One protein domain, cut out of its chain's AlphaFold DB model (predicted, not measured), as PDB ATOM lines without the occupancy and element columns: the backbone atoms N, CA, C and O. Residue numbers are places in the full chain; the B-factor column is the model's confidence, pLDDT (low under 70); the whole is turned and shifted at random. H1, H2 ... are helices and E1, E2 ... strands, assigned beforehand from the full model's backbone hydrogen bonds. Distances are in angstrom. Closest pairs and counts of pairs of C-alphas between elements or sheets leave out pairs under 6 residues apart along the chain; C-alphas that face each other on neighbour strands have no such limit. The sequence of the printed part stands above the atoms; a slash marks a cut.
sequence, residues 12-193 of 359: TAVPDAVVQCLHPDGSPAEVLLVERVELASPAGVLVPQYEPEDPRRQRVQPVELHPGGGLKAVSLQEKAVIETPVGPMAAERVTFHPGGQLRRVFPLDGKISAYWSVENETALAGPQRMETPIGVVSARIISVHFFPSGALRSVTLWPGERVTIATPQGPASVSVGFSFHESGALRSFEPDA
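Overview. This is residues 12 to 193 of the 359 residues of an uncharacterized protein of Desulfovibrio sp. DS-1 (UniProt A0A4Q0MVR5). The domain is a long slab of antiparallel strands, mostly side by side, from E1 at one end to E15 at the other, with a second, partial layer over one face made of the hairpins E3 and E4, E9 and E10, and folded-over parts of E6 and E7 and of E13 and E14. H1 and parts of the long links lie at one edge of the slab. The 182 printed residues hold eight strands, H1, then seven strands; eleven strands form one branched, antiparallel sheet, and E3 with E4 and E9 with E10 form two small ones. The class is mostly strand; the whole is compact, with a radius of gyration of the C-alphas of 17.4 A and spans of 56 by 38 by 28 A.

Along the chain. E1 is residues 18 to 22, beginning at C-alpha 18 at (-32.958, -29.159, -24.642). E2 is 28 to 32, E3 39 to 41, E4 44 to 46 and E5 63 to 65. E6, 71 to 84, spans 16.9 A, and E7, 87 to 96, spans 17.3 A. E8 is 102 to 106, H1 118 to 124, E9 128 to 132 and E10 135 to 139. E11 is 141 to 146, E12 152 to 157 and E13 163 to 165. E14, 172 to 180, spans 15.1 A; E15 is 186 to 191, ending at C-alpha 191 at (-14.575, 5.666, -47.108).

Arrangement. In the branched, twisted sheet, E1 and E5 lie on opposite sides of E2; N 18 and O 32 are 2.9 A apart, N 63 and O 31 2.8 A. E5 to E8 form a meander, each strand the antiparallel neighbour of the one before; N 76 and O 92, of E6 and E7, are 2.8 A apart. E6 bends by 130 degrees at residue 78 and E7 by 110 degrees at residue 92. E8 and E11 are antiparallel at 178 degrees, with N 146 and O 103 2.8 A apart. E13, E14 and E15 form another meander; E14 bends by 112 degrees at residue 175, with E12 and E13 on one side and E15 on the other. The sheet E9 E10 makes a sandwich with the branched sheet, two sheets face to face, and the parts of them that face each other are 8.0 A apart centre to centre; N 130 and O 137, of E9 and E10, are 2.8 A apart. The closest C-alphas of E7 and E9, those of Gly 87 and Met 130, are 5.7 A apart. H1 is not on the branched sheet; 2 of its 3 O i to N i+4 pairs are within hydrogen-bond range.

Size, cuts and confidence. The C-alphas farthest apart, those of Asp 16 and Gly 170, are 56.1 A apart. The printed part has no cut. The links E4 to E5 and E8 to H1 are long. The mean pLDDT of the printed part is 93.8, and no printed residue is under 70.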
ATOM      1  N   THR A  12     -39.371 -25.826 -29.618       87.31
ATOM      2  CA  THR A  12     -39.499 -26.452 -28.293       87.31
ATOM      3  C   THR A  12     -40.327 -27.733 -28.317       87.31
ATOM      4  O   THR A  12     -40.218 -28.551 -27.408       87.31
ATOM      5  N   ALA A  13     -41.115 -27.930 -29.377       88.38
ATOM      6  CA  ALA A  13     -41.881 -29.149 -29.620       88.38
ATOM      7  C   ALA A  13     -41.072 -30.245 -30.336       88.38
ATOM      8  O   ALA A  13     -41.585 -31.343 -30.560       88.38
ATOM      9  N   VAL A  14     -39.825 -29.955 -30.720       90.38
ATOM     10  CA  VAL A  14     -38.928 -30.926 -31.352       90.38
ATOM     11  C   VAL A  14     -38.534 -31.998 -30.322       90.38
ATOM     12  O   VAL A  14     -38.164 -31.643 -29.200       90.38
ATOM     13  N   PRO A  15     -38.611 -33.299 -30.667       87.81
ATOM     14  CA  PRO A  15     -38.155 -34.374 -29.789       87.81
ATOM     15  C   PRO A  15     -36.718 -34.154 -29.310       87.81
ATOM     16  O   PRO A  15     -35.875 -33.669 -30.058       87.81
ATOM     17  N   ASP A  16     -36.459 -34.470 -28.040       90.25
ATOM     18  CA  ASP A  16     -35.136 -34.380 -27.406       90.25
ATOM     19  C   ASP A  16     -34.461 -32.991 -27.439       90.25
ATOM     20  O   ASP A  16     -33.298 -32.846 -27.054       90.25
ATOM     21  N   ALA A  17     -35.196 -31.941 -27.821       92.94
ATOM     22  CA  ALA A  17     -34.726 -30.568 -27.740       92.94
ATOM     23  C   ALA A  17     -34.504 -30.157 -26.277       92.94
ATOM     24  O   ALA A  17     -35.361 -30.343 -25.408       92.94
ATOM     25  N   VAL A  18     -33.349 -29.554 -25.999       94.50
ATOM     26  CA  VAL A  18     -32.958 -29.159 -24.642       94.50
ATOM     27  C   VAL A  18     -32.992 -27.644 -24.520       94.50
ATOM     28  O   VAL A  18     -32.168 -26.943 -25.107       94.50
ATOM     29  N   VAL A  19     -33.914 -27.122 -23.711       95.44
ATOM     30  CA  VAL A  19     -33.928 -25.699 -23.351       95.44
ATOM     31  C   VAL A  19     -32.728 -25.406 -22.446       95.44
ATOM     32  O   VAL A  19     -32.660 -25.896 -21.320       95.44
ATOM     33  N   GLN A  20     -31.774 -24.617 -22.940       94.62
ATOM     34  CA  GLN A  20     -30.555 -24.264 -22.207       94.62
ATOM     35  C   GLN A  20     -30.721 -23.007 -21.357       94.62
ATOM     36  O   GLN A  20     -30.151 -22.912 -20.273       94.62
ATOM     37  N   CYS A  21     -31.482 -22.036 -21.861       95.69
ATOM     38  CA  CYS A  21     -31.670 -20.736 -21.229       95.69
ATOM     39  C   CYS A  21     -33.105 -20.242 -21.414       95.69
ATOM     40  O   CYS A  21     -33.769 -20.561 -22.403       95.69
ATOM     41  N   LEU A  22     -33.557 -19.422 -20.464       96.12
ATOM     42  CA  LEU A  22     -34.856 -18.755 -20.479       96.12
ATOM     43  C   LEU A  22     -34.671 -17.238 -20.550       96.12
ATOM     44  O   LEU A  22     -33.704 -16.688 -20.021       96.12
ATOM     45  N   HIS A  23     -35.636 -16.564 -21.161       94.62
ATOM     46  CA  HIS A  23     -35.820 -15.124 -21.043       94.62
ATOM     47  C   HIS A  23     -36.288 -14.758 -19.624       94.62
ATOM     48  O   HIS A  23     -36.789 -15.618 -18.892       94.62
ATOM     49  N   PRO A  24     -36.200 -13.475 -19.218       95.06
ATOM     50  CA  PRO A  24     -36.713 -13.022 -17.922       95.06
ATOM     51  C   PRO A  24     -38.208 -13.290 -17.687       95.06
ATOM     52  O   PRO A  24     -38.637 -13.363 -16.539       95.06
ATOM     53  N   ASP A  25     -39.000 -13.433 -18.754       92.56
ATOM     54  CA  ASP A  25     -40.429 -13.772 -18.696       92.56
ATOM     55  C   ASP A  25     -40.703 -15.285 -18.551       92.56
ATOM     56  O   ASP A  25     -41.858 -15.699 -18.479       92.56
ATOM     57  N   GLY A  26     -39.648 -16.106 -18.489       91.94
ATOM     58  CA  GLY A  26     -39.719 -17.561 -18.367       91.94
ATOM     59  C   GLY A  26     -39.879 -18.305 -19.695       91.94
ATOM     60  O   GLY A  26     -39.865 -19.536 -19.689       91.94
ATOM     61  N   SER A  27     -40.005 -17.606 -20.827       93.38
ATOM     62  CA  SER A  27     -40.056 -18.251 -22.143       93.38
ATOM     63  C   SER A  27     -38.673 -18.769 -22.578       93.38
ATOM     64  O   SER A  27     -37.656 -18.189 -22.191       93.38
ATOM     65  N   PRO A  28     -38.582 -19.855 -23.371       94.81
ATOM     66  CA  PRO A  28     -37.300 -20.363 -23.863       94.81
ATOM     67  C   PRO A  28     -36.534 -19.331 -24.697       94.81
ATOM     68  O   PRO A  28     -37.091 -18.725 -25.611       94.81
ATOM     69  N   ALA A  29     -35.251 -19.148 -24.387       96.62
ATOM     70  CA  ALA A  29     -34.356 -18.232 -25.095       96.62
ATOM     71  C   ALA A  29     -33.368 -18.957 -26.008       96.62
ATOM     72  O   ALA A  29     -33.079 -18.478 -27.103       96.62
ATOM     73  N   GLU A  30     -32.865 -20.108 -25.568       97.69
ATOM     74  CA  GLU A  30     -31.890 -20.910 -26.302       97.69
ATOM     75  C   GLU A  30     -32.275 -22.381 -26.208       97.69
ATOM     76  O   GLU A  30     -32.495 -22.907 -25.111       97.69
ATOM     77  N   VAL A  31     -32.357 -23.039 -27.361       97.25
ATOM     78  CA  VAL A  31     -32.735 -24.447 -27.479       97.25
ATOM     79  C   VAL A  31     -31.645 -25.188 -28.237       97.25
ATOM     80  O   VAL A  31     -31.335 -24.865 -29.383       97.25
ATOM     81  N   LEU A  32     -31.046 -26.179 -27.587       96.62
ATOM     82  CA  LEU A  32     -30.072 -27.064 -28.200       96.62
ATOM     83  C   LEU A  32     -30.795 -28.213 -28.898       96.62
ATOM     84  O   LEU A  32     -31.636 -28.878 -28.291       96.62
ATOM     85  N   LEU A  33     -30.418 -28.464 -30.147       95.75
ATOM     86  CA  LEU A  33     -30.823 -29.649 -30.890       95.75
ATOM     87  C   LEU A  33     -29.667 -30.648 -30.872       95.75
ATOM     88  O   LEU A  33     -28.508 -30.258 -31.006       95.75
ATOM     89  N   VAL A  34     -29.980 -31.922 -30.647       93.31
ATOM     90  CA  VAL A  34     -28.989 -33.007 -30.505       93.31
ATOM     91  C   VAL A  34     -29.013 -33.988 -31.677       93.31
ATOM     92  O   VAL A  34     -28.213 -34.917 -31.734       93.31
ATOM     93  N   GLU A  35     -29.919 -33.765 -32.624       94.25
ATOM     94  CA  GLU A  35     -30.067 -34.539 -33.847       94.25
ATOM     95  C   GLU A  35     -30.434 -33.632 -35.026       94.25
ATOM     96  O   GLU A  35     -30.800 -32.463 -34.857       94.25
ATOM     97  N   ARG A  36     -30.333 -34.179 -36.240       95.75
ATOM     98  CA  ARG A  36     -30.693 -33.465 -37.464       95.75
ATOM     99  C   ARG A  36     -32.187 -33.157 -37.478       95.75
ATOM    100  O   ARG A  36     -33.013 -34.064 -37.519       95.75
ATOM    101  N   VAL A  37     -32.514 -31.871 -37.585       95.75
ATOM    102  CA  VAL A  37     -33.892 -31.379 -37.671       95.75
ATOM    103  C   VAL A  37     -34.013 -30.382 -38.815       95.75
ATOM    104  O   VAL A  37     -33.144 -29.536 -39.013       95.75
ATOM    105  N   GLU A  38     -35.113 -30.473 -39.558       95.25
ATOM    106  CA  GLU A  38     -35.468 -29.519 -40.606       95.25
ATOM    107  C   GLU A  38     -36.525 -28.545 -40.085       95.25
ATOM    108  O   GLU A  38     -37.651 -28.920 -39.762       95.25
ATOM    109  N   LEU A  39     -36.152 -27.271 -39.997       93.25
ATOM    110  CA  LEU A  39     -37.021 -26.194 -39.549       93.25
ATOM    111  C   LEU A  39     -37.549 -25.422 -40.757       93.25
ATOM    112  O   LEU A  39     -36.805 -24.701 -41.424       93.25
ATOM    113  N   ALA A  40     -38.848 -25.532 -41.031       90.56
ATOM    114  CA  ALA A  40     -39.500 -24.679 -42.018       90.56
ATOM    115  C   ALA A  40     -39.521 -23.227 -41.519       90.56
ATOM    116  O   ALA A  40     -39.989 -22.955 -40.417       90.56
ATOM    117  N   SER A  41     -39.031 -22.285 -42.324       88.06
ATOM    118  CA  SER A  41     -38.976 -20.866 -41.968       88.06
ATOM    119  C   SER A  41     -39.340 -19.967 -43.158       88.06
ATOM    120  O   SER A  41     -39.349 -20.424 -44.304       88.06
ATOM    121  N   PRO A  42     -39.583 -18.663 -42.931       81.75
ATOM    122  CA  PRO A  42     -39.719 -17.693 -44.018       81.75
ATOM    123  C   PRO A  42     -38.486 -17.581 -44.930       81.75
ATOM    124  O   PRO A  42     -38.612 -17.098 -46.049       81.75
ATOM    125  N   ALA A  43     -37.310 -18.032 -44.477       85.81
ATOM    126  CA  ALA A  43     -36.075 -18.075 -45.262       85.81
ATOM    127  C   ALA A  43     -35.843 -19.435 -45.958       85.81
ATOM    128  O   ALA A  43     -34.750 -19.693 -46.456       85.81
ATOM    129  N   GLY A  44     -36.852 -20.315 -45.974       88.69
ATOM    130  CA  GLY A  44     -36.747 -21.687 -46.468       88.69
ATOM    131  C   GLY A  44     -36.550 -22.706 -45.346       88.69
ATOM    132  O   GLY A  44     -36.758 -22.410 -44.166       88.69
ATOM    133  N   VAL A  45     -36.188 -23.931 -45.721       93.69
ATOM    134  CA  VAL A  45     -35.890 -25.005 -44.765       93.69
ATOM    135  C   VAL A  45     -34.475 -24.814 -44.230       93.69
ATOM    136  O   VAL A  45     -33.522 -24.746 -45.002       93.69
ATOM    137  N   LEU A  46     -34.347 -24.730 -42.909       96.31
ATOM    138  CA  LEU A  46     -33.070 -24.588 -42.218       96.31
ATOM    139  C   LEU A  46     -32.724 -25.880 -41.487       96.31
ATOM    140  O   LEU A  46     -33.590 -26.474 -40.852       96.31
ATOM    141  N   VAL A  47     -31.450 -26.268 -41.526       97.25
ATOM    142  CA  VAL A  47     -30.908 -27.372 -40.723       97.25
ATOM    143  C   VAL A  47     -29.964 -26.770 -39.684       97.25
ATOM    144  O   VAL A  47     -28.836 -26.421 -40.042       97.25
ATOM    145  N   PRO A  48     -30.407 -26.567 -38.430       96.94
ATOM    146  CA  PRO A  48     -29.554 -26.019 -37.381       96.94
ATOM    147  C   PRO A  48     -28.386 -26.947 -37.049       96.94
ATOM    148  O   PRO A  48     -28.424 -28.135 -37.361       96.94
ATOM    149  N   GLN A  49     -27.373 -26.409 -36.371       96.12
ATOM    150  CA  GLN A  49     -26.330 -27.224 -35.761       96.12
ATOM    151  C   GLN A  49     -26.922 -28.223 -34.766       96.12
ATOM    152  O   GLN A  49     -27.731 -27.859 -33.912       96.12
ATOM    153  N   TYR A  50     -26.438 -29.454 -34.845       94.88
ATOM    154  CA  TYR A  50     -26.708 -30.515 -33.881       94.88
ATOM    155  C   TYR A  50     -25.440 -31.280 -33.476       94.88
ATOM    156  O   TYR A  50     -25.444 -31.987 -32.471       94.88
ATOM    157  N   GLU A  51     -24.328 -31.097 -34.196       93.69
ATOM    158  CA  GLU A  51     -23.023 -31.669 -33.855       93.69
ATOM    159  C   GLU A  51     -21.874 -30.666 -34.083       93.69
ATOM    160  O   GLU A  51     -21.966 -29.811 -34.969       93.69
ATOM    161  N   PRO A  52     -20.788 -30.722 -33.284       88.62
ATOM    162  CA  PRO A  52     -19.573 -29.961 -33.565       88.62
ATOM    163  C   PRO A  52     -18.942 -30.400 -34.891       88.62
ATOM    164  O   PRO A  52     -18.959 -31.583 -35.215       88.62
ATOM    165  N   GLU A  53     -18.314 -29.474 -35.614       80.94
ATOM    166  CA  GLU A  53     -17.722 -29.773 -36.930       80.94
ATOM    167  C   GLU A  53     -16.196 -29.755 -36.904       80.94
ATOM    168  O   GLU A  53     -15.531 -30.766 -37.115       80.94
ATOM    169  N   ASP A  54     -15.627 -28.576 -36.670       80.19
ATOM    170  CA  ASP A  54     -14.226 -28.281 -36.933       80.19
ATOM    171  C   ASP A  54     -13.634 -27.406 -35.802       80.19
ATOM    172  O   ASP A  54     -14.350 -26.958 -34.895       80.19
ATOM    173  N   PRO A  55     -12.316 -27.121 -35.811       82.81
ATOM    174  CA  PRO A  55     -11.695 -26.228 -34.829       82.81
ATOM    175  C   PRO A  55     -12.284 -24.810 -34.783       82.81
ATOM    176  O   PRO A  55     -12.028 -24.084 -33.820       82.81
ATOM    177  N   ARG A  56     -13.066 -24.420 -35.794       88.19
ATOM    178  CA  ARG A  56     -13.740 -23.129 -35.937       88.19
ATOM    179  C   ARG A  56     -15.137 -23.133 -35.297       88.19
ATOM    180  O   ARG A  56     -15.585 -22.089 -34.816       88.19
ATOM    181  N   ARG A  57     -15.798 -24.296 -35.216       86.38
ATOM    182  CA  ARG A  57     -17.141 -24.532 -34.649       86.38
ATOM    183  C   ARG A  57     -17.138 -25.722 -33.677       86.38
ATOM    184  O   ARG A  57     -17.893 -26.682 -33.805       86.38
ATOM    185  N   GLN A  58     -16.300 -25.622 -32.642       85.56
ATOM    186  CA  GLN A  58     -16.060 -26.683 -31.642       85.56
ATOM    187  C   GLN A  58     -17.249 -26.990 -30.717       85.56
ATOM    188  O   GLN A  58     -17.201 -27.940 -29.936       85.56
ATOM    189  N   ARG A  59     -18.292 -26.154 -30.725       87.44
ATOM    190  CA  ARG A  59     -19.485 -26.319 -29.891       87.44
ATOM    191  C   ARG A  59     -20.721 -26.060 -30.726       87.44
ATOM    192  O   ARG A  59     -20.793 -25.008 -31.366       87.44
ATOM    193  N   VAL A  60     -21.697 -26.955 -30.595       91.12
ATOM    194  CA  VAL A  60     -23.046 -26.774 -31.134       91.12
ATOM    195  C   VAL A  60     -23.605 -25.446 -30.629       91.12
ATOM    196  O   VAL A  60     -23.633 -25.191 -29.421       91.12
ATOM    197  N   GLN A  61     -23.974 -24.569 -31.556       93.94
ATOM    198  CA  GLN A  61     -24.674 -23.329 -31.244       93.94
ATOM    199  C   GLN A  61     -26.171 -23.624 -31.094       93.94
ATOM    200  O   GLN A  61     -26.747 -24.234 -31.996       93.94
ATOM    201  N   PRO A  62     -26.812 -23.209 -29.987       95.69
ATOM    202  CA  PRO A  62     -28.245 -23.392 -29.834       95.69
ATOM    203  C   PRO A  62     -29.012 -22.542 -30.852       95.69
ATOM    204  O   PRO A  62     -28.539 -21.501 -31.316       95.69
ATOM    205  N   VAL A  63     -30.238 -22.960 -31.155       97.44
ATOM    206  CA  VAL A  63     -31.213 -22.095 -31.813       97.44
ATOM    207  C   VAL A  63     -31.642 -21.024 -30.813       97.44
ATOM    208  O   VAL A  63     -32.122 -21.338 -29.722       97.44
ATOM    209  N   GLU A  64     -31.473 -19.753 -31.176       98.06
ATOM    210  CA  GLU A  64     -31.901 -18.628 -30.346       98.06
ATOM    211  C   GLU A  64     -33.337 -18.231 -30.693       98.06
ATOM    212  O   GLU A  64     -33.690 -18.130 -31.875       98.06
ATOM    213  N   LEU A  65     -34.132 -17.900 -29.675       97.06
ATOM    214  CA  LEU A  65     -35.527 -17.479 -29.796       97.06
ATOM    215  C   LEU A  65     -35.741 -16.061 -29.246       97.06
ATOM    216  O   LEU A  65     -35.072 -15.614 -28.311       97.06
ATOM    217  N   HIS A  66     -36.692 -15.333 -29.827       95.94
ATOM    218  CA  HIS A  66     -37.216 -14.086 -29.264       95.94
ATOM    219  C   HIS A  66     -38.157 -14.382 -28.087       95.94
ATOM    220  O   HIS A  66     -38.717 -15.481 -28.024       95.94
ATOM    221  N   PRO A  67     -38.410 -13.401 -27.201       90.69
ATOM    222  CA  PRO A  67     -39.542 -13.474 -26.282       90.69
ATOM    223  C   PRO A  67     -40.831 -13.758 -27.070       90.69
ATOM    224  O   PRO A  67     -41.169 -13.019 -27.999       90.69
ATOM    225  N   GLY A  68     -41.505 -14.866 -26.756       85.62
ATOM    226  CA  GLY A  68     -42.648 -15.384 -27.525       85.62
ATOM    227  C   GLY A  68     -42.349 -16.578 -28.444       85.62
ATOM    228  O   GLY A  68     -43.253 -17.034 -29.138       85.62
ATOM    229  N   GLY A  69     -41.117 -17.102 -28.445       89.00
ATOM    230  CA  GLY A  69     -40.764 -18.395 -29.055       89.00
ATOM    231  C   GLY A  69     -40.437 -18.361 -30.551       89.00
ATOM    232  O   GLY A  69     -40.045 -19.376 -31.117       89.00
ATOM    233  N   GLY A  70     -40.554 -17.202 -31.197       92.94
ATOM    234  CA  GLY A  70     -40.166 -17.033 -32.594       92.94
ATOM    235  C   GLY A  70     -38.658 -17.161 -32.810       92.94
ATOM    236  O   GLY A  70     -37.875 -16.748 -31.955       92.94
ATOM    237  N   LEU A  71     -38.231 -17.676 -33.970       96.00
ATOM    238  CA  LEU A  71     -36.805 -17.768 -34.314       96.00
ATOM    239  C   LEU A  71     -36.134 -16.392 -34.231       96.00
ATOM    240  O   LEU A  71     -36.650 -15.420 -34.780       96.00
ATOM    241  N   LYS A  72     -34.961 -16.332 -33.595       97.19
ATOM    242  CA  LYS A  72     -34.088 -15.151 -33.517       97.19
ATOM    243  C   LYS A  72     -32.780 -15.373 -34.263       97.19
ATOM    244  O   LYS A  72     -32.385 -14.500 -35.038       97.19
ATOM    245  N   ALA A  73     -32.125 -16.512 -34.064       97.56
ATOM    246  CA  ALA A  73     -30.900 -16.871 -34.769       97.56
ATOM    247  C   ALA A  73     -30.781 -18.384 -34.938       97.56
ATOM    248  O   ALA A  73     -31.135 -19.144 -34.040       97.56
ATOM    249  N   VAL A  74     -30.259 -18.801 -36.089       97.75
ATOM    250  CA  VAL A  74     -29.984 -20.203 -36.403       97.75
ATOM    251  C   VAL A  74     -28.608 -20.276 -37.052       97.75
ATOM    252  O   VAL A  74     -28.420 -19.746 -38.151       97.75
ATOM    253  N   SER A  75     -27.658 -20.920 -36.378       97.25
ATOM    254  CA  SER A  75     -26.418 -21.380 -37.007       97.25
ATOM    255  C   SER A  75     -26.687 -22.736 -37.654       97.25
ATOM    256  O   SER A  75     -27.234 -23.631 -37.013       97.25
ATOM    257  N   LEU A  76     -26.357 -22.870 -38.932       97.00
ATOM    258  CA  LEU A  76     -26.702 -24.014 -39.772       97.00
ATOM    259  C   LEU A  76     -25.605 -25.061 -39.707       97.00
ATOM    260  O   LEU A  76     -24.445 -24.675 -39.782       97.00
ATOM    261  N   GLN A  77     -25.941 -26.350 -39.613       96.00
ATOM    262  CA  GLN A  77     -24.951 -27.436 -39.626       96.00
ATOM    263  C   GLN A  77     -24.037 -27.298 -40.852       96.00
ATOM    264  O   GLN A  77     -22.840 -27.075 -40.734       96.00
ATOM    265  N   GLU A  78     -24.622 -27.283 -42.045       93.94
ATOM    266  CA  GLU A  78     -23.888 -27.071 -43.289       93.94
ATOM    267  C   GLU A  78     -24.194 -25.698 -43.885       93.94
ATOM    268  O   GLU A  78     -25.273 -25.131 -43.690       93.94
ATOM    269  N   LYS A  79     -23.243 -25.180 -44.668       94.25
ATOM    270  CA  LYS A  79     -23.455 -23.976 -45.469       94.25
ATOM    271  C   LYS A  79     -24.603 -24.217 -46.447       94.25
ATOM    272  O   LYS A  79     -24.518 -25.099 -47.299       94.25
ATOM    273  N   ALA A  80     -25.643 -23.397 -46.358       95.12
ATOM    274  CA  ALA A  80     -26.826 -23.491 -47.204       95.12
ATOM    275  C   ALA A  80     -26.989 -22.240 -48.069       95.12
ATOM    276  O   ALA A  80     -26.457 -21.175 -47.755       95.12
ATOM    277  N   VAL A  81     -27.746 -22.365 -49.158       95.81
ATOM    278  CA  VAL A  81     -28.179 -21.211 -49.950       95.81
ATOM    279  C   VAL A  81     -29.485 -20.689 -49.367       95.81
ATOM    280  O   VAL A  81     -30.453 -21.433 -49.231       95.81
ATOM    281  N   ILE A  82     -29.497 -19.406 -49.027       96.31
ATOM    282  CA  ILE A  82     -30.654 -18.679 -48.520       96.31
ATOM    283  C   ILE A  82     -31.135 -17.748 -49.622       96.31
ATOM    284  O   ILE A  82     -30.373 -16.911 -50.112       96.31
ATOM    285  N   GLU A  83     -32.403 -17.872 -49.997       94.56
ATOM    286  CA  GLU A  83     -33.040 -16.922 -50.904       94.56
ATOM    287  C   GLU A  83     -33.264 -15.602 -50.169       94.56
ATOM    288  O   GLU A  83     -33.902 -15.555 -49.114       94.56
ATOM    289  N   THR A  84     -32.719 -14.513 -50.713       96.00
ATOM    290  CA  THR A  84     -32.841 -13.183 -50.113       96.00
ATOM    291  C   THR A  84     -33.395 -12.172 -51.114       96.00
ATOM    292  O   THR A  84     -33.282 -12.375 -52.325       96.00
ATOM    293  N   PRO A  85     -33.932 -11.032 -50.640       94.69
ATOM    294  CA  PRO A  85     -34.386  -9.950 -51.514       94.69
ATOM    295  C   PRO A  85     -33.315  -9.380 -52.458       94.69
ATOM    296  O   PRO A  85     -33.668  -8.737 -53.439       94.69
ATOM    297  N   VAL A  86     -32.025  -9.603 -52.178       96.94
ATOM    298  CA  VAL A  86     -30.900  -9.133 -53.011       96.94
ATOM    299  C   VAL A  86     -30.252 -10.262 -53.821       96.94
ATOM    300  O   VAL A  86     -29.177 -10.073 -54.391       96.94
ATOM    301  N   GLY A  87     -30.898 -11.430 -53.875       96.25
ATOM    302  CA  GLY A  87     -30.432 -12.631 -54.566       96.25
ATOM    303  C   GLY A  87     -30.079 -13.789 -53.620       96.25
ATOM    304  O   GLY A  87     -30.074 -13.620 -52.397       96.25
ATOM    305  N   PRO A  88     -29.793 -14.980 -54.167       95.75
ATOM    306  CA  PRO A  88     -29.388 -16.137 -53.380       95.75
ATOM    307  C   PRO A  88     -28.018 -15.907 -52.737       95.75
ATOM    308  O   PRO A  88     -27.086 -15.422 -53.382       95.75
ATOM    309  N   MET A  89     -27.885 -16.280 -51.468       96.06
ATOM    310  CA  MET A  89     -26.664 -16.080 -50.691       96.06
ATOM    311  C   MET A  89     -26.269 -17.350 -49.956       96.06
ATOM    312  O   MET A  89     -27.106 -17.990 -49.326       96.06
ATOM    313  N   ALA A  90     -24.981 -17.687 -49.975       95.94
ATOM    314  CA  ALA A  90     -24.481 -18.734 -49.098       95.94
ATOM    315  C   ALA A  90     -24.492 -18.235 -47.646       95.94
ATOM    316  O   ALA A  90     -24.123 -17.087 -47.389       95.94
ATOM    317  N   ALA A  91     -24.895 -19.091 -46.711       97.06
ATOM    318  CA  ALA A  91     -24.988 -18.765 -45.298       97.06
ATOM    319  C   ALA A  91     -24.584 -19.946 -44.419       97.06
ATOM    320  O   ALA A  91     -24.941 -21.089 -44.693       97.06
ATOM    321  N   GLU A  92     -23.903 -19.642 -43.325       97.12
ATOM    322  CA  GLU A  92     -23.731 -20.553 -42.188       97.12
ATOM    323  C   GLU A  92     -24.546 -20.095 -40.980       97.12
ATOM    324  O   GLU A  92     -24.788 -20.873 -40.063       97.12
ATOM    325  N   ARG A  93     -25.019 -18.844 -40.981       97.19
ATOM    326  CA  ARG A  93     -25.950 -18.344 -39.975       97.19
ATOM    327  C   ARG A  93     -26.934 -17.352 -40.559       97.19
ATOM    328  O   ARG A  93     -26.596 -16.504 -41.388       97.19
ATOM    329  N   VAL A  94     -28.157 -17.425 -40.054       98.00
ATOM    330  CA  VAL A  94     -29.220 -16.461 -40.330       98.00
ATOM    331  C   VAL A  94     -29.835 -15.964 -39.032       98.00
ATOM    332  O   VAL A  94     -29.848 -16.652 -38.012       98.00
ATOM    333  N   THR A  95     -30.343 -14.738 -39.056       97.75
ATOM    334  CA  THR A  95     -31.090 -14.152 -37.938       97.75
ATOM    335  C   THR A  95     -32.394 -13.564 -38.430       97.75
ATOM    336  O   THR A  95     -32.523 -13.222 -39.607       97.75
ATOM    337  N   PHE A  96     -33.335 -13.392 -37.512       97.31
ATOM    338  CA  PHE A  96     -34.701 -12.990 -37.810       97.31
ATOM    339  C   PHE A  96     -35.149 -11.822 -36.935       97.31
ATOM    340  O   PHE A  96     -34.718 -11.651 -35.789       97.31
ATOM    341  N   HIS A  97     -36.038 -11.006 -37.487       96.38
ATOM    342  CA  HIS A  97     -36.816 -10.039 -36.723       96.38
ATOM    343  C   HIS A  97     -37.875 -10.772 -35.884       96.38
ATOM    344  O   HIS A  97     -38.247 -11.889 -36.239       96.38
ATOM    345  N   PRO A  98     -38.417 -10.159 -34.816       93.81
ATOM    346  CA  PRO A  98     -39.483 -10.775 -34.018       93.81
ATOM    347  C   PRO A  98     -40.720 -11.196 -34.829       93.81
ATOM    348  O   PRO A  98     -41.404 -12.139 -34.459       93.81
ATOM    349  N   GLY A  99     -40.998 -10.528 -35.957       91.19
ATOM    350  CA  GLY A  99     -42.078 -10.902 -36.878       91.19
ATOM    351  C   GLY A  99     -41.753 -12.075 -37.815       91.19
ATOM    352  O   GLY A  99     -42.570 -12.401 -38.673       91.19
ATOM    353  N   GLY A 100     -40.566 -12.673 -37.688       92.25
ATOM    354  CA  GLY A 100     -40.086 -13.810 -38.471       92.25
ATOM    355  C   GLY A 100     -39.458 -13.473 -39.820       92.25
ATOM    356  O   GLY A 100     -38.967 -14.372 -40.496       92.25
ATOM    357  N   GLN A 101     -39.420 -12.199 -40.212       94.88
ATOM    358  CA  GLN A 101     -38.728 -11.782 -41.430       94.88
ATOM    359  C   GLN A 101     -37.215 -11.939 -41.275       94.88
ATOM    360  O   GLN A 101     -36.666 -11.725 -40.189       94.88
ATOM    361  N   LEU A 102     -36.537 -12.279 -42.372       96.56
ATOM    362  CA  LEU A 102     -35.082 -12.369 -42.413       96.56
ATOM    363  C   LEU A 102     -34.467 -11.028 -41.996       96.56
ATOM    364  O   LEU A 102     -34.828  -9.974 -42.514       96.56
ATOM    365  N   ARG A 103     -33.545 -11.071 -41.035       97.31
ATOM    366  CA  ARG A 103     -32.862  -9.894 -40.498       97.31
ATOM    367  C   ARG A 103     -31.433  -9.812 -40.987       97.31
ATOM    368  O   ARG A 103     -31.049  -8.781 -41.522       97.31
ATOM    369  N   ARG A 104     -30.626 -10.852 -40.792       97.19
ATOM    370  CA  ARG A 104     -29.245 -10.881 -41.296       97.19
ATOM    371  C   ARG A 104     -28.874 -12.247 -41.831       97.19
ATOM    372  O   ARG A 104     -29.314 -13.253 -41.279       97.19
ATOM    373  N   VAL A 105     -28.022 -12.239 -42.846       97.56
ATOM    374  CA  VAL A 105     -27.376 -13.418 -43.425       97.56
ATOM    375  C   VAL A 105     -25.873 -13.288 -43.233       97.56
ATOM    376  O   VAL A 105     -25.306 -12.235 -43.531       97.56
ATOM    377  N   PHE A 106     -25.250 -14.355 -42.743       97.25
ATOM    378  CA  PHE A 106     -23.816 -14.458 -42.511       97.25
ATOM    379  C   PHE A 106     -23.265 -15.614 -43.351       97.25
ATOM    380  O   PHE A 106     -23.587 -16.772 -43.062       97.25
ATOM    381  N   PRO A 107     -22.446 -15.340 -44.387       96.69
ATOM    382  CA  PRO A 107     -21.840 -16.399 -45.194       96.69
ATOM    383  C   PRO A 107     -20.931 -17.339 -44.417       96.69
ATOM    384  O   PRO A 107     -20.764 -18.485 -44.832       96.69
ATOM    385  N   LEU A 108     -20.363 -16.847 -43.317       95.00
ATOM    386  CA  LEU A 108     -19.546 -17.603 -42.385       95.00
ATOM    387  C   LEU A 108     -19.973 -17.294 -40.941       95.00
ATOM    388  O   LEU A 108     -20.342 -16.157 -40.644       95.00
ATOM    389  N   ASP A 109     -19.912 -18.292 -40.061       92.62
ATOM    390  CA  ASP A 109     -20.208 -18.194 -38.618       92.62
ATOM    391  C   ASP A 109     -19.096 -18.847 -37.772       92.62
ATOM    392  O   ASP A 109     -19.342 -19.474 -36.738       92.62
ATOM    393  N   GLY A 110     -17.845 -18.750 -38.231       83.00
ATOM    394  CA  GLY A 110     -16.697 -19.261 -37.496       83.00
ATOM    395  C   GLY A 110     -16.304 -18.390 -36.306       83.00
ATOM    396  O   GLY A 110     -16.390 -17.161 -36.350       83.00
ATOM    397  N   LYS A 111     -15.829 -19.020 -35.222       84.19
ATOM    398  CA  LYS A 111     -15.291 -18.300 -34.057       84.19
ATOM    399  C   LYS A 111     -13.769 -18.246 -34.118       84.19
ATOM    400  O   LYS A 111     -13.102 -19.280 -34.132       84.19
ATOM    401  N   ILE A 112     -13.224 -17.029 -34.090       84.38
ATOM    402  CA  ILE A 112     -11.782 -16.807 -33.931       84.38
ATOM    403  C   ILE A 112     -11.347 -17.363 -32.571       84.38
ATOM    404  O   ILE A 112     -11.984 -17.111 -31.545       84.38
ATOM    405  N   SER A 113     -10.281 -18.153 -32.568       84.62
ATOM    406  CA  SER A 113      -9.757 -18.832 -31.384       84.62
ATOM    407  C   SER A 113      -8.238 -18.983 -31.472       84.62
ATOM    408  O   SER A 113      -7.630 -18.654 -32.487       84.62
ATOM    409  N   ALA A 114      -7.607 -19.548 -30.438       83.25
ATOM    410  CA  ALA A 114      -6.170 -19.847 -30.457       83.25
ATOM    411  C   ALA A 114      -5.743 -20.795 -31.602       83.25
ATOM    412  O   ALA A 114      -4.567 -20.837 -31.952       83.25
ATOM    413  N   TYR A 115      -6.684 -21.546 -32.184       83.50
ATOM    414  CA  TYR A 115      -6.439 -22.496 -33.275       83.50
ATOM    415  C   TYR A 115      -7.036 -22.042 -34.616       83.50
ATOM    416  O   TYR A 115      -6.877 -22.729 -35.624       83.50
ATOM    417  N   TRP A 116      -7.735 -20.903 -34.639       89.06
ATOM    418  CA  TRP A 116      -8.422 -20.399 -35.822       89.06
ATOM    419  C   TRP A 116      -8.301 -18.881 -35.911       89.06
ATOM    420  O   TRP A 116      -8.939 -18.161 -35.143       89.06
ATOM    421  N   SER A 117      -7.454 -18.399 -36.820       87.81
ATOM    422  CA  SER A 117      -7.155 -16.974 -36.954       87.81
ATOM    423  C   SER A 117      -8.125 -16.249 -37.891       87.81
ATOM    424  O   SER A 117      -8.920 -16.867 -38.605       87.81
ATOM    425  N   VAL A 118      -8.043 -14.916 -37.909       84.56
ATOM    426  CA  VAL A 118      -8.804 -14.077 -38.847       84.56
ATOM    427  C   VAL A 118      -8.435 -14.414 -40.291       84.56
ATOM    428  O   VAL A 118      -9.313 -14.463 -41.149       84.56
ATOM    429  N   GLU A 119      -7.162 -14.700 -40.568       87.06
ATOM    430  CA  GLU A 119      -6.681 -15.099 -41.892       87.06
ATOM    431  C   GLU A 119      -7.307 -16.423 -42.338       87.06
ATOM    432  O   GLU A 119      -7.732 -16.532 -43.490       87.06
ATOM    433  N   ASN A 120      -7.421 -17.397 -41.427       89.50
ATOM    434  CA  ASN A 120      -8.072 -18.676 -41.717       89.50
ATOM    435  C   ASN A 120      -9.547 -18.476 -42.090       89.50
ATOM    436  O   ASN A 120      -9.999 -19.013 -43.099       89.50
ATOM    437  N   GLU A 121     -10.283 -17.663 -41.326       90.69
ATOM    438  CA  GLU A 121     -11.689 -17.363 -41.632       90.69
ATOM    439  C   GLU A 121     -11.824 -16.597 -42.955       90.69
ATOM    440  O   GLU A 121     -12.659 -16.924 -43.799       90.69
ATOM    441  N   THR A 122     -10.939 -15.626 -43.187       87.06
ATOM    442  CA  THR A 122     -10.906 -14.827 -44.420       87.06
ATOM    443  C   THR A 122     -10.660 -15.698 -45.654       87.06
ATOM    444  O   THR A 122     -11.214 -15.424 -46.718       87.06
ATOM    445  N   ALA A 123      -9.862 -16.765 -45.535       90.69
ATOM    446  CA  ALA A 123      -9.588 -17.691 -46.632       90.69
ATOM    447  C   ALA A 123     -10.829 -18.490 -47.079       90.69
ATOM    448  O   ALA A 123     -10.887 -18.932 -48.226       90.69
ATOM    449  N   LEU A 124     -11.834 -18.643 -46.208       91.94
ATOM    450  CA  LEU A 124     -13.118 -19.275 -46.536       91.94
ATOM    451  C   LEU A 124     -14.132 -18.293 -47.141       91.94
ATOM    452  O   LEU A 124     -15.167 -18.713 -47.672       91.94
ATOM    453  N   ALA A 125     -13.867 -16.989 -47.050       91.06
ATOM    454  CA  ALA A 125     -14.773 -15.959 -47.524       91.06
ATOM    455  C   ALA A 125     -14.702 -15.850 -49.053       91.06
ATOM    456  O   ALA A 125     -13.786 -15.255 -49.620       91.06
ATOM    457  N   GLY A 126     -15.700 -16.417 -49.730       90.81
ATOM    458  CA  GLY A 126     -15.915 -16.231 -51.164       90.81
ATOM    459  C   GLY A 126     -16.731 -14.968 -51.475       90.81
ATOM    460  O   GLY A 126     -17.504 -14.511 -50.625       90.81
ATOM    461  N   PRO A 127     -16.606 -14.403 -52.690       95.06
ATOM    462  CA  PRO A 127     -17.427 -13.273 -53.104       95.06
ATOM    463  C   PRO A 127     -18.911 -13.656 -53.145       95.06
ATOM    464  O   PRO A 127     -19.276 -14.729 -53.623       95.06
ATOM    465  N   GLN A 128     -19.766 -12.759 -52.661       96.38
ATOM    466  CA  GLN A 128     -21.221 -12.851 -52.759       96.38
ATOM    467  C   GLN A 128     -21.707 -11.786 -53.741       96.38
ATOM    468  O   GLN A 128     -21.420 -10.601 -53.560       96.38
ATOM    469  N   ARG A 129     -22.436 -12.208 -54.778       97.12
ATOM    470  CA  ARG A 129     -23.100 -11.299 -55.718       97.12
ATOM    471  C   ARG A 129     -24.454 -10.896 -55.142       97.12
ATOM    472  O   ARG A 129     -25.238 -11.760 -54.776       97.12
ATOM    473  N   MET A 130     -24.737  -9.601 -55.132       97.25
ATOM    474  CA  MET A 130     -25.972  -9.033 -54.602       97.25
ATOM    475  C   MET A 130     -26.501  -7.913 -55.497       97.25
ATOM    476  O   MET A 130     -25.739  -7.103 -56.032       97.25
ATOM    477  N   GLU A 131     -27.819  -7.863 -55.646       97.62
ATOM    478  CA  GLU A 131     -28.533  -6.803 -56.352       97.62
ATOM    479  C   GLU A 131     -28.946  -5.737 -55.342       97.62
ATOM    480  O   GLU A 131     -29.861  -5.930 -54.548       97.62
ATOM    481  N   THR A 132     -28.219  -4.620 -55.322       97.69
ATOM    482  CA  THR A 132     -28.431  -3.542 -54.349       97.69
ATOM    483  C   THR A 132     -29.120  -2.341 -55.009       97.69
ATOM    484  O   THR A 132     -29.066  -2.203 -56.235       97.69
ATOM    485  N   PRO A 133     -29.706  -1.410 -54.229       97.25
ATOM    486  CA  PRO A 133     -30.314  -0.190 -54.774       97.25
ATOM    487  C   PRO A 133     -29.369   0.688 -55.611       97.25
ATOM    488  O   PRO A 133     -29.817   1.471 -56.444       97.25
ATOM    489  N   ILE A 134     -28.058   0.549 -55.411       95.75
ATOM    490  CA  ILE A 134     -26.997   1.292 -56.115       95.75
ATOM    491  C   ILE A 134     -26.327   0.460 -57.220       95.75
ATOM    492  O   ILE A 134     -25.284   0.848 -57.743       95.75
ATOM    493  N   GLY A 135     -26.919  -0.682 -57.581       95.44
ATOM    494  CA  GLY A 135     -26.432  -1.586 -58.617       95.44
ATOM    495  C   GLY A 135     -25.948  -2.930 -58.077       95.44
ATOM    496  O   GLY A 135     -26.131  -3.280 -56.910       95.44
ATOM    497  N   VAL A 136     -25.338  -3.720 -58.955       96.75
ATOM    498  CA  VAL A 136     -24.816  -5.044 -58.595       96.75
ATOM    499  C   VAL A 136     -23.478  -4.888 -57.880       96.75
ATOM    500  O   VAL A 136     -22.549  -4.295 -58.423       96.75
ATOM    501  N   VAL A 137     -23.370  -5.472 -56.689       96.75
ATOM    502  CA  VAL A 137     -22.122  -5.552 -55.920       96.75
ATOM    503  C   VAL A 137     -21.703  -7.016 -55.826       96.75
ATOM    504  O   VAL A 137     -22.535  -7.899 -55.634       96.75
ATOM    505  N   SER A 138     -20.409  -7.286 -55.982       96.75
ATOM    506  CA  SER A 138     -19.820  -8.608 -55.763       96.75
ATOM    507  C   SER A 138     -18.595  -8.449 -54.883       96.75
ATOM    508  O   SER A 138     -17.620  -7.838 -55.315       96.75
ATOM    509  N   ALA A 139     -18.658  -8.964 -53.657       95.94
ATOM    510  CA  ALA A 139     -17.614  -8.752 -52.659       95.94
ATOM    511  C   ALA A 139     -17.591  -9.856 -51.606       95.94
ATOM    512  O   ALA A 139     -18.594 -10.536 -51.377       95.94
ATOM    513  N   ARG A 140     -16.460 -10.005 -50.919       95.50
ATOM    514  CA  ARG A 140     -16.405 -10.770 -49.668       95.50
ATOM    515  C   ARG A 140     -17.093  -9.973 -48.565       95.50
ATOM    516  O   ARG A 140     -16.685  -8.860 -48.236       95.50
ATOM    517  N   ILE A 141     -18.118 -10.561 -47.962       94.50
ATOM    518  CA  ILE A 141     -18.923  -9.914 -46.920       94.50
ATOM    519  C   ILE A 141     -18.891 -10.704 -45.612       94.50
ATOM    520  O   ILE A 141     -18.818 -11.934 -45.616       94.50
ATOM    521  N   ILE A 142     -18.988  -9.984 -44.499       94.19
ATOM    522  CA  ILE A 142     -19.256 -10.555 -43.177       94.19
ATOM    523  C   ILE A 142     -20.757 -10.793 -43.023       94.19
ATOM    524  O   ILE A 142     -21.179 -11.842 -42.549       94.19
ATOM    525  N   SER A 143     -21.578  -9.812 -43.409       95.56
ATOM    526  CA  SER A 143     -23.031  -9.933 -43.285       95.56
ATOM    527  C   SER A 143     -23.799  -8.990 -44.199       95.56
ATOM    528  O   SER A 143     -23.304  -7.930 -44.587       95.56
ATOM    529  N   VAL A 144     -25.042  -9.374 -44.485       97.38
ATOM    530  CA  VAL A 144     -26.065  -8.512 -45.089       97.38
ATOM    531  C   VAL A 144     -27.221  -8.373 -44.115       97.38
ATOM    532  O   VAL A 144     -27.643  -9.358 -43.516       97.38
ATOM    533  N   HIS A 145     -27.719  -7.152 -43.951       97.62
ATOM    534  CA  HIS A 145     -28.798  -6.793 -43.037       97.62
ATOM    535  C   HIS A 145     -30.007  -6.299 -43.818       97.62
ATOM    536  O   HIS A 145     -29.862  -5.488 -44.728       97.62
ATOM    537  N   PHE A 146     -31.197  -6.710 -43.399       97.75
ATOM    538  CA  PHE A 146     -32.475  -6.304 -43.966       97.75
ATOM    539  C   PHE A 146     -33.355  -5.619 -42.919       97.75
ATOM    540  O   PHE A 146     -33.325  -5.947 -41.725       97.75
ATOM    541  N   PHE A 147     -34.169  -4.674 -43.375       97.69
ATOM    542  CA  PHE A 147     -35.308  -4.164 -42.619       97.69
ATOM    543  C   PHE A 147     -36.410  -5.233 -42.508       97.69
ATOM    544  O   PHE A 147     -36.424  -6.177 -43.299       97.69
ATOM    545  N   PRO A 148     -37.369  -5.099 -41.572       96.50
ATOM    546  CA  PRO A 148     -38.524  -5.997 -41.505       96.50
ATOM    547  C   PRO A 148     -39.346  -6.062 -42.802       96.50
ATOM    548  O   PRO A 148     -39.979  -7.079 -43.059       96.50
ATOM    549  N   SER A 149     -39.323  -5.017 -43.635       96.50
ATOM    550  CA  SER A 149     -39.939  -5.018 -44.972       96.50
ATOM    551  C   SER A 149     -39.234  -5.919 -45.992       96.50
ATOM    552  O   SER A 149     -39.785  -6.176 -47.059       96.50
ATOM    553  N   GLY A 150     -38.015  -6.379 -45.695       96.12
ATOM    554  CA  GLY A 150     -37.129  -7.061 -46.635       96.12
ATOM    555  C   GLY A 150     -36.225  -6.118 -47.433       96.12
ATOM    556  O   GLY A 150     -35.336  -6.593 -48.134       96.12
ATOM    557  N   ALA A 151     -36.386  -4.794 -47.312       97.94
ATOM    558  CA  ALA A 151     -35.467  -3.847 -47.937       97.94
ATOM    559  C   ALA A 151     -34.038  -4.019 -47.389       97.94
ATOM    560  O   ALA A 151     -33.838  -4.264 -46.194       97.94
ATOM    561  N   LEU A 152     -33.034  -3.879 -48.260       98.12
ATOM    562  CA  LEU A 152     -31.625  -3.949 -47.875       98.12
ATOM    563  C   LEU A 152     -31.290  -2.790 -46.932       98.12
ATOM    564  O   LEU A 152     -31.481  -1.631 -47.280       98.12
ATOM    565  N   ARG A 153     -30.766  -3.102 -45.747       98.12
ATOM    566  CA  ARG A 153     -30.366  -2.120 -44.736       98.12
ATOM    567  C   ARG A 153     -28.880  -1.822 -44.781       98.12
ATOM    568  O   ARG A 153     -28.505  -0.657 -44.762       98.12
ATOM    569  N   SER A 154     -28.034  -2.844 -44.800       97.38
ATOM    570  CA  SER A 154     -26.583  -2.653 -44.830       97.38
ATOM    571  C   SER A 154     -25.846  -3.885 -45.325       97.38
ATOM    572  O   SER A 154     -26.346  -5.011 -45.255       97.38
ATOM    573  N   VAL A 155     -24.643  -3.646 -45.833       97.12
ATOM    574  CA  VAL A 155     -23.691  -4.664 -46.268       97.12
ATOM    575  C   VAL A 155     -22.391  -4.404 -45.532       97.12
ATOM    576  O   VAL A 155     -21.805  -3.338 -45.699       97.12
ATOM    577  N   THR A 156     -21.940  -5.373 -44.739       95.75
ATOM    578  CA  THR A 156     -20.647  -5.325 -44.048       95.75
ATOM    579  C   THR A 156     -19.642  -6.169 -44.821       95.75
ATOM    580  O   THR A 156     -19.842  -7.370 -45.005       95.75
ATOM    581  N   LEU A 157     -18.561  -5.545 -45.269       94.06
ATOM    582  CA  LEU A 157     -17.465  -6.132 -46.029       94.06
ATOM    583  C   LEU A 157     -16.448  -6.803 -45.105       94.06
ATOM    584  O   LEU A 157     -16.283  -6.410 -43.950       94.06
ATOM    585  N   TRP A 158     -15.723  -7.786 -45.632       91.06
ATOM    586  CA  TRP A 158     -14.547  -8.321 -44.945       91.06
ATOM    587  C   TRP A 158     -13.450  -7.253 -44.782       91.06
ATOM    588  O   TRP A 158     -13.261  -6.425 -45.678       91.06
ATOM    589  N   PRO A 159     -12.676  -7.268 -43.680       87.06
ATOM    590  CA  PRO A 159     -11.448  -6.495 -43.565       87.06
ATOM    591  C   PRO A 159     -10.553  -6.636 -44.803       87.06
ATOM    592  O   PRO A 159     -10.306  -7.733 -45.298       87.06
ATOM    593  N   GLY A 160     -10.087  -5.501 -45.325       87.12
ATOM    594  CA  GLY A 160      -9.272  -5.443 -46.544       87.12
ATOM    595  C   GLY A 160     -10.056  -5.524 -47.861       87.12
ATOM    596  O   GLY A 160      -9.521  -5.117 -48.888       87.12
ATOM    597  N   GLU A 161     -11.318  -5.956 -47.851       91.94
ATOM    598  CA  GLU A 161     -12.174  -5.912 -49.038       91.94
ATOM    599  C   GLU A 161     -12.518  -4.462 -49.399       91.94
ATOM    600  O   GLU A 161     -12.690  -3.607 -48.521       91.94
ATOM    601  N   ARG A 162     -12.603  -4.191 -50.706       94.25
ATOM    602  CA  ARG A 162     -12.935  -2.882 -51.272       94.25
ATOM    603  C   ARG A 162     -13.953  -3.021 -52.385       94.25
ATOM    604  O   ARG A 162     -13.824  -3.890 -53.241       94.25
ATOM    605  N   VAL A 163     -14.918  -2.111 -52.405       96.50
ATOM    606  CA  VAL A 163     -15.884  -1.984 -53.502       96.50
ATOM    607  C   VAL A 163     -16.008  -0.529 -53.913       96.50
ATOM    608  O   VAL A 163     -15.865   0.371 -53.088       96.50
ATOM    609  N   THR A 164     -16.296  -0.291 -55.188       97.25
ATOM    610  CA  THR A 164     -16.683   1.040 -55.663       97.25
ATOM    611  C   THR A 164     -18.198   1.113 -55.753       97.25
ATOM    612  O   THR A 164     -18.811   0.249 -56.379       97.25
ATOM    613  N   ILE A 165     -18.792   2.142 -55.154       96.56
ATOM    614  CA  ILE A 165     -20.237   2.385 -55.208       96.56
ATOM    615  C   ILE A 165     -20.556   3.743 -55.823       96.56
ATOM    616  O   ILE A 165     -19.759   4.681 -55.745       96.56
ATOM    617  N   ALA A 166     -21.750   3.864 -56.400       95.56
ATOM    618  CA  ALA A 166     -22.320   5.157 -56.749       95.56
ATOM    619  C   ALA A 166     -22.854   5.853 -55.488       95.56
ATOM    620  O   ALA A 166     -23.550   5.237 -54.680       95.56
ATOM    621  N   THR A 167     -22.548   7.142 -55.330       96.25
ATOM    622  CA  THR A 167     -23.057   7.968 -54.226       96.25
ATOM    623  C   THR A 167     -23.618   9.289 -54.758       96.25
ATOM    624  O   THR A 167     -23.247   9.704 -55.864       96.25
ATOM    625  N   PRO A 168     -24.439  10.011 -53.971       96.00
ATOM    626  CA  PRO A 168     -24.887  11.363 -54.319       96.00
ATOM    627  C   PRO A 168     -23.745  12.366 -54.563       96.00
ATOM    628  O   PRO A 168     -23.948  13.387 -55.214       96.00
ATOM    629  N   GLN A 169     -22.542  12.084 -54.054       95.06
ATOM    630  CA  GLN A 169     -21.351  12.931 -54.182       95.06
ATOM    631  C   GLN A 169     -20.360  12.410 -55.242       95.06
ATOM    632  O   GLN A 169     -19.250  12.922 -55.352       95.06
ATOM    633  N   GLY A 170     -20.757  11.409 -56.038       94.94
ATOM    634  CA  GLY A 170     -19.918  10.747 -57.041       94.94
ATOM    635  C   GLY A 170     -19.459   9.344 -56.619       94.94
ATOM    636  O   GLY A 170     -19.820   8.868 -55.542       94.94
ATOM    637  N   PRO A 171     -18.705   8.631 -57.470       96.06
ATOM    638  CA  PRO A 171     -18.201   7.301 -57.144       96.06
ATOM    639  C   PRO A 171     -17.275   7.325 -55.923       96.06
ATOM    640  O   PRO A 171     -16.429   8.211 -55.811       96.06
ATOM    641  N   ALA A 172     -17.402   6.339 -55.038       96.00
ATOM    642  CA  ALA A 172     -16.577   6.229 -53.836       96.00
ATOM    643  C   ALA A 172     -16.004   4.816 -53.672       96.00
ATOM    644  O   ALA A 172     -16.722   3.834 -53.869       96.00
ATOM    645  N   SER A 173     -14.727   4.728 -53.276       96.12
ATOM    646  CA  SER A 173     -14.127   3.487 -52.769       96.12
ATOM    647  C   SER A 173     -14.535   3.301 -51.311       96.12
ATOM    648  O   SER A 173     -14.327   4.189 -50.478       96.12
ATOM    649  N   VAL A 174     -15.127   2.152 -51.013       94.94
ATOM    650  CA  VAL A 174     -15.691   1.815 -49.707       94.94
ATOM    651  C   VAL A 174     -14.904   0.682 -49.081       94.94
ATOM    652  O   VAL A 174     -14.505  -0.277 -49.743       94.94
ATOM    653  N   SER A 175     -14.734   0.787 -47.774       91.81
ATOM    654  CA  SER A 175     -14.220  -0.252 -46.884       91.81
ATOM    655  C   SER A 175     -15.223  -0.450 -45.748       91.81
ATOM    656  O   SER A 175     -16.084   0.400 -45.591       91.81
ATOM    657  N   VAL A 176     -15.128  -1.516 -44.946       92.00
ATOM    658  CA  VAL A 176     -16.066  -1.848 -43.840       92.00
ATOM    659  C   VAL A 176     -17.509  -2.090 -44.300       92.00
ATOM    660  O   VAL A 176     -18.042  -3.160 -44.037       92.00
ATOM    661  N   GLY A 177     -18.144  -1.159 -45.010       94.75
ATOM    662  CA  GLY A 177     -19.405  -1.359 -45.697       94.75
ATOM    663  C   GLY A 177     -20.209  -0.090 -45.951       94.75
ATOM    664  O   GLY A 177     -19.707   1.033 -45.899       94.75
ATOM    665  N   PHE A 178     -21.480  -0.300 -46.281       96.50
ATOM    666  CA  PHE A 178     -22.436   0.750 -46.622       96.50
ATOM    667  C   PHE A 178     -23.851   0.380 -46.164       96.50
ATOM    668  O   PHE A 178     -24.172  -0.794 -45.967       96.50
ATOM    669  N   SER A 179     -24.702   1.391 -45.982       97.25
ATOM    670  CA  SER A 179     -26.086   1.243 -45.537       97.25
ATOM    671  C   SER A 179     -27.058   2.085 -46.352       97.25
ATOM    672  O   SER A 179     -26.678   3.080 -46.972       97.25
ATOM    673  N   PHE A 180     -28.326   1.695 -46.309       97.94
ATOM    674  CA  PHE A 180     -29.427   2.339 -47.008       97.94
ATOM    675  C   PHE A 180     -30.517   2.764 -46.033       97.94
ATOM    676  O   PHE A 180     -30.675   2.208 -44.938       97.94
ATOM    677  N   HIS A 181     -31.280   3.757 -46.459       97.81
ATOM    678  CA  HIS A 181     -32.617   3.978 -45.943       97.81
ATOM    679  C   HIS A 181     -33.548   2.905 -46.503       97.81
ATOM    680  O   HIS A 181     -33.245   2.250 -47.500       97.81
ATOM    681  N   GLU A 182     -34.699   2.717 -45.867       97.31
ATOM    682  CA  GLU A 182     -35.666   1.701 -46.296       97.31
ATOM    683  C   GLU A 182     -36.226   1.975 -47.705       97.31
ATOM    684  O   GLU A 182     -36.610   1.045 -48.409       97.31
ATOM    685  N   SER A 183     -36.182   3.234 -48.155       97.56
ATOM    686  CA  SER A 183     -36.485   3.663 -49.529       97.56
ATOM    687  C   SER A 183     -35.530   3.095 -50.593       97.56
ATOM    688  O   SER A 183     -35.841   3.136 -51.783       97.56
ATOM    689  N   GLY A 184     -34.351   2.611 -50.182       97.50
ATOM    690  CA  GLY A 184     -33.232   2.259 -51.053       97.50
ATOM    691  C   GLY A 184     -32.232   3.396 -51.292       97.50
ATOM    692  O   GLY A 184     -31.189   3.157 -51.899       97.50
ATOM    693  N   ALA A 185     -32.483   4.617 -50.804       98.06
ATOM    694  CA  ALA A 185     -31.499   5.696 -50.874       98.06
ATOM    695  C   ALA A 185     -30.253   5.355 -50.041       98.06
ATOM    696  O   ALA A 185     -30.354   4.791 -48.948       98.06
ATOM    697  N   LEU A 186     -29.061   5.704 -50.538       97.94
ATOM    698  CA  LEU A 186     -27.814   5.489 -49.802       97.94
ATOM    699  C   LEU A 186     -27.832   6.323 -48.515       97.94
ATOM    700  O   LEU A 186     -27.915   7.545 -48.571       97.94
ATOM    701  N   ARG A 187     -27.727   5.662 -47.363       97.75
ATOM    702  CA  ARG A 187     -27.766   6.300 -46.041       97.75
ATOM    703  C   ARG A 187     -26.381   6.619 -45.523       97.75
ATOM    704  O   ARG A 187     -26.183   7.682 -44.948       97.75
ATOM    705  N   SER A 188     -25.430   5.706 -45.670       96.62
ATOM    706  CA  SER A 188     -24.056   5.952 -45.241       96.62
ATOM    707  C   SER A 188     -23.074   4.976 -45.867       96.62
ATOM    708  O   SER A 188     -23.461   3.887 -46.287       96.62
ATOM    709  N   PHE A 189     -21.797   5.337 -45.892       96.00
ATOM    710  CA  PHE A 189     -20.708   4.421 -46.227       96.00
ATOM    711  C   PHE A 189     -19.426   4.821 -45.507       96.00
ATOM    712  O   PHE A 189     -19.291   5.967 -45.070       96.00
ATOM    713  N   GLU A 190     -18.507   3.868 -45.368       94.94
ATOM    714  CA  GLU A 190     -17.201   4.102 -44.760       94.94
ATOM    715  C   GLU A 190     -16.123   4.238 -45.854       94.94
ATOM    716  O   GLU A 190     -15.780   3.251 -46.521       94.94
ATOM    717  N   PRO A 191     -15.597   5.454 -46.094       94.12
ATOM    718  CA  PRO A 191     -14.575   5.666 -47.108       94.12
ATOM    719  C   PRO A 191     -13.326   4.812 -46.856       94.12
ATOM    720  O   PRO A 191     -12.822   4.697 -45.739       94.12
ATOM    721  N   ASP A 192     -12.795   4.218 -47.918       92.38
ATOM    722  CA  ASP A 192     -11.495   3.537 -47.896       92.38
ATOM    723  C   ASP A 192     -10.327   4.511 -47.660       92.38
ATOM    724  O   ASP A 192      -9.379   4.224 -46.930       92.38
ATOM    725  N   ALA A 193     -10.437   5.693 -48.254       90.69
ATOM    726  CA  ALA A 193      -9.469   6.775 -48.185       90.69
ATOM    727  C   ALA A 193     -10.216   8.109 -48.018       90.69
ATOM    728  O   ALA A 193     -11.429   8.145 -48.252       90.69
TER     729      ALA A 193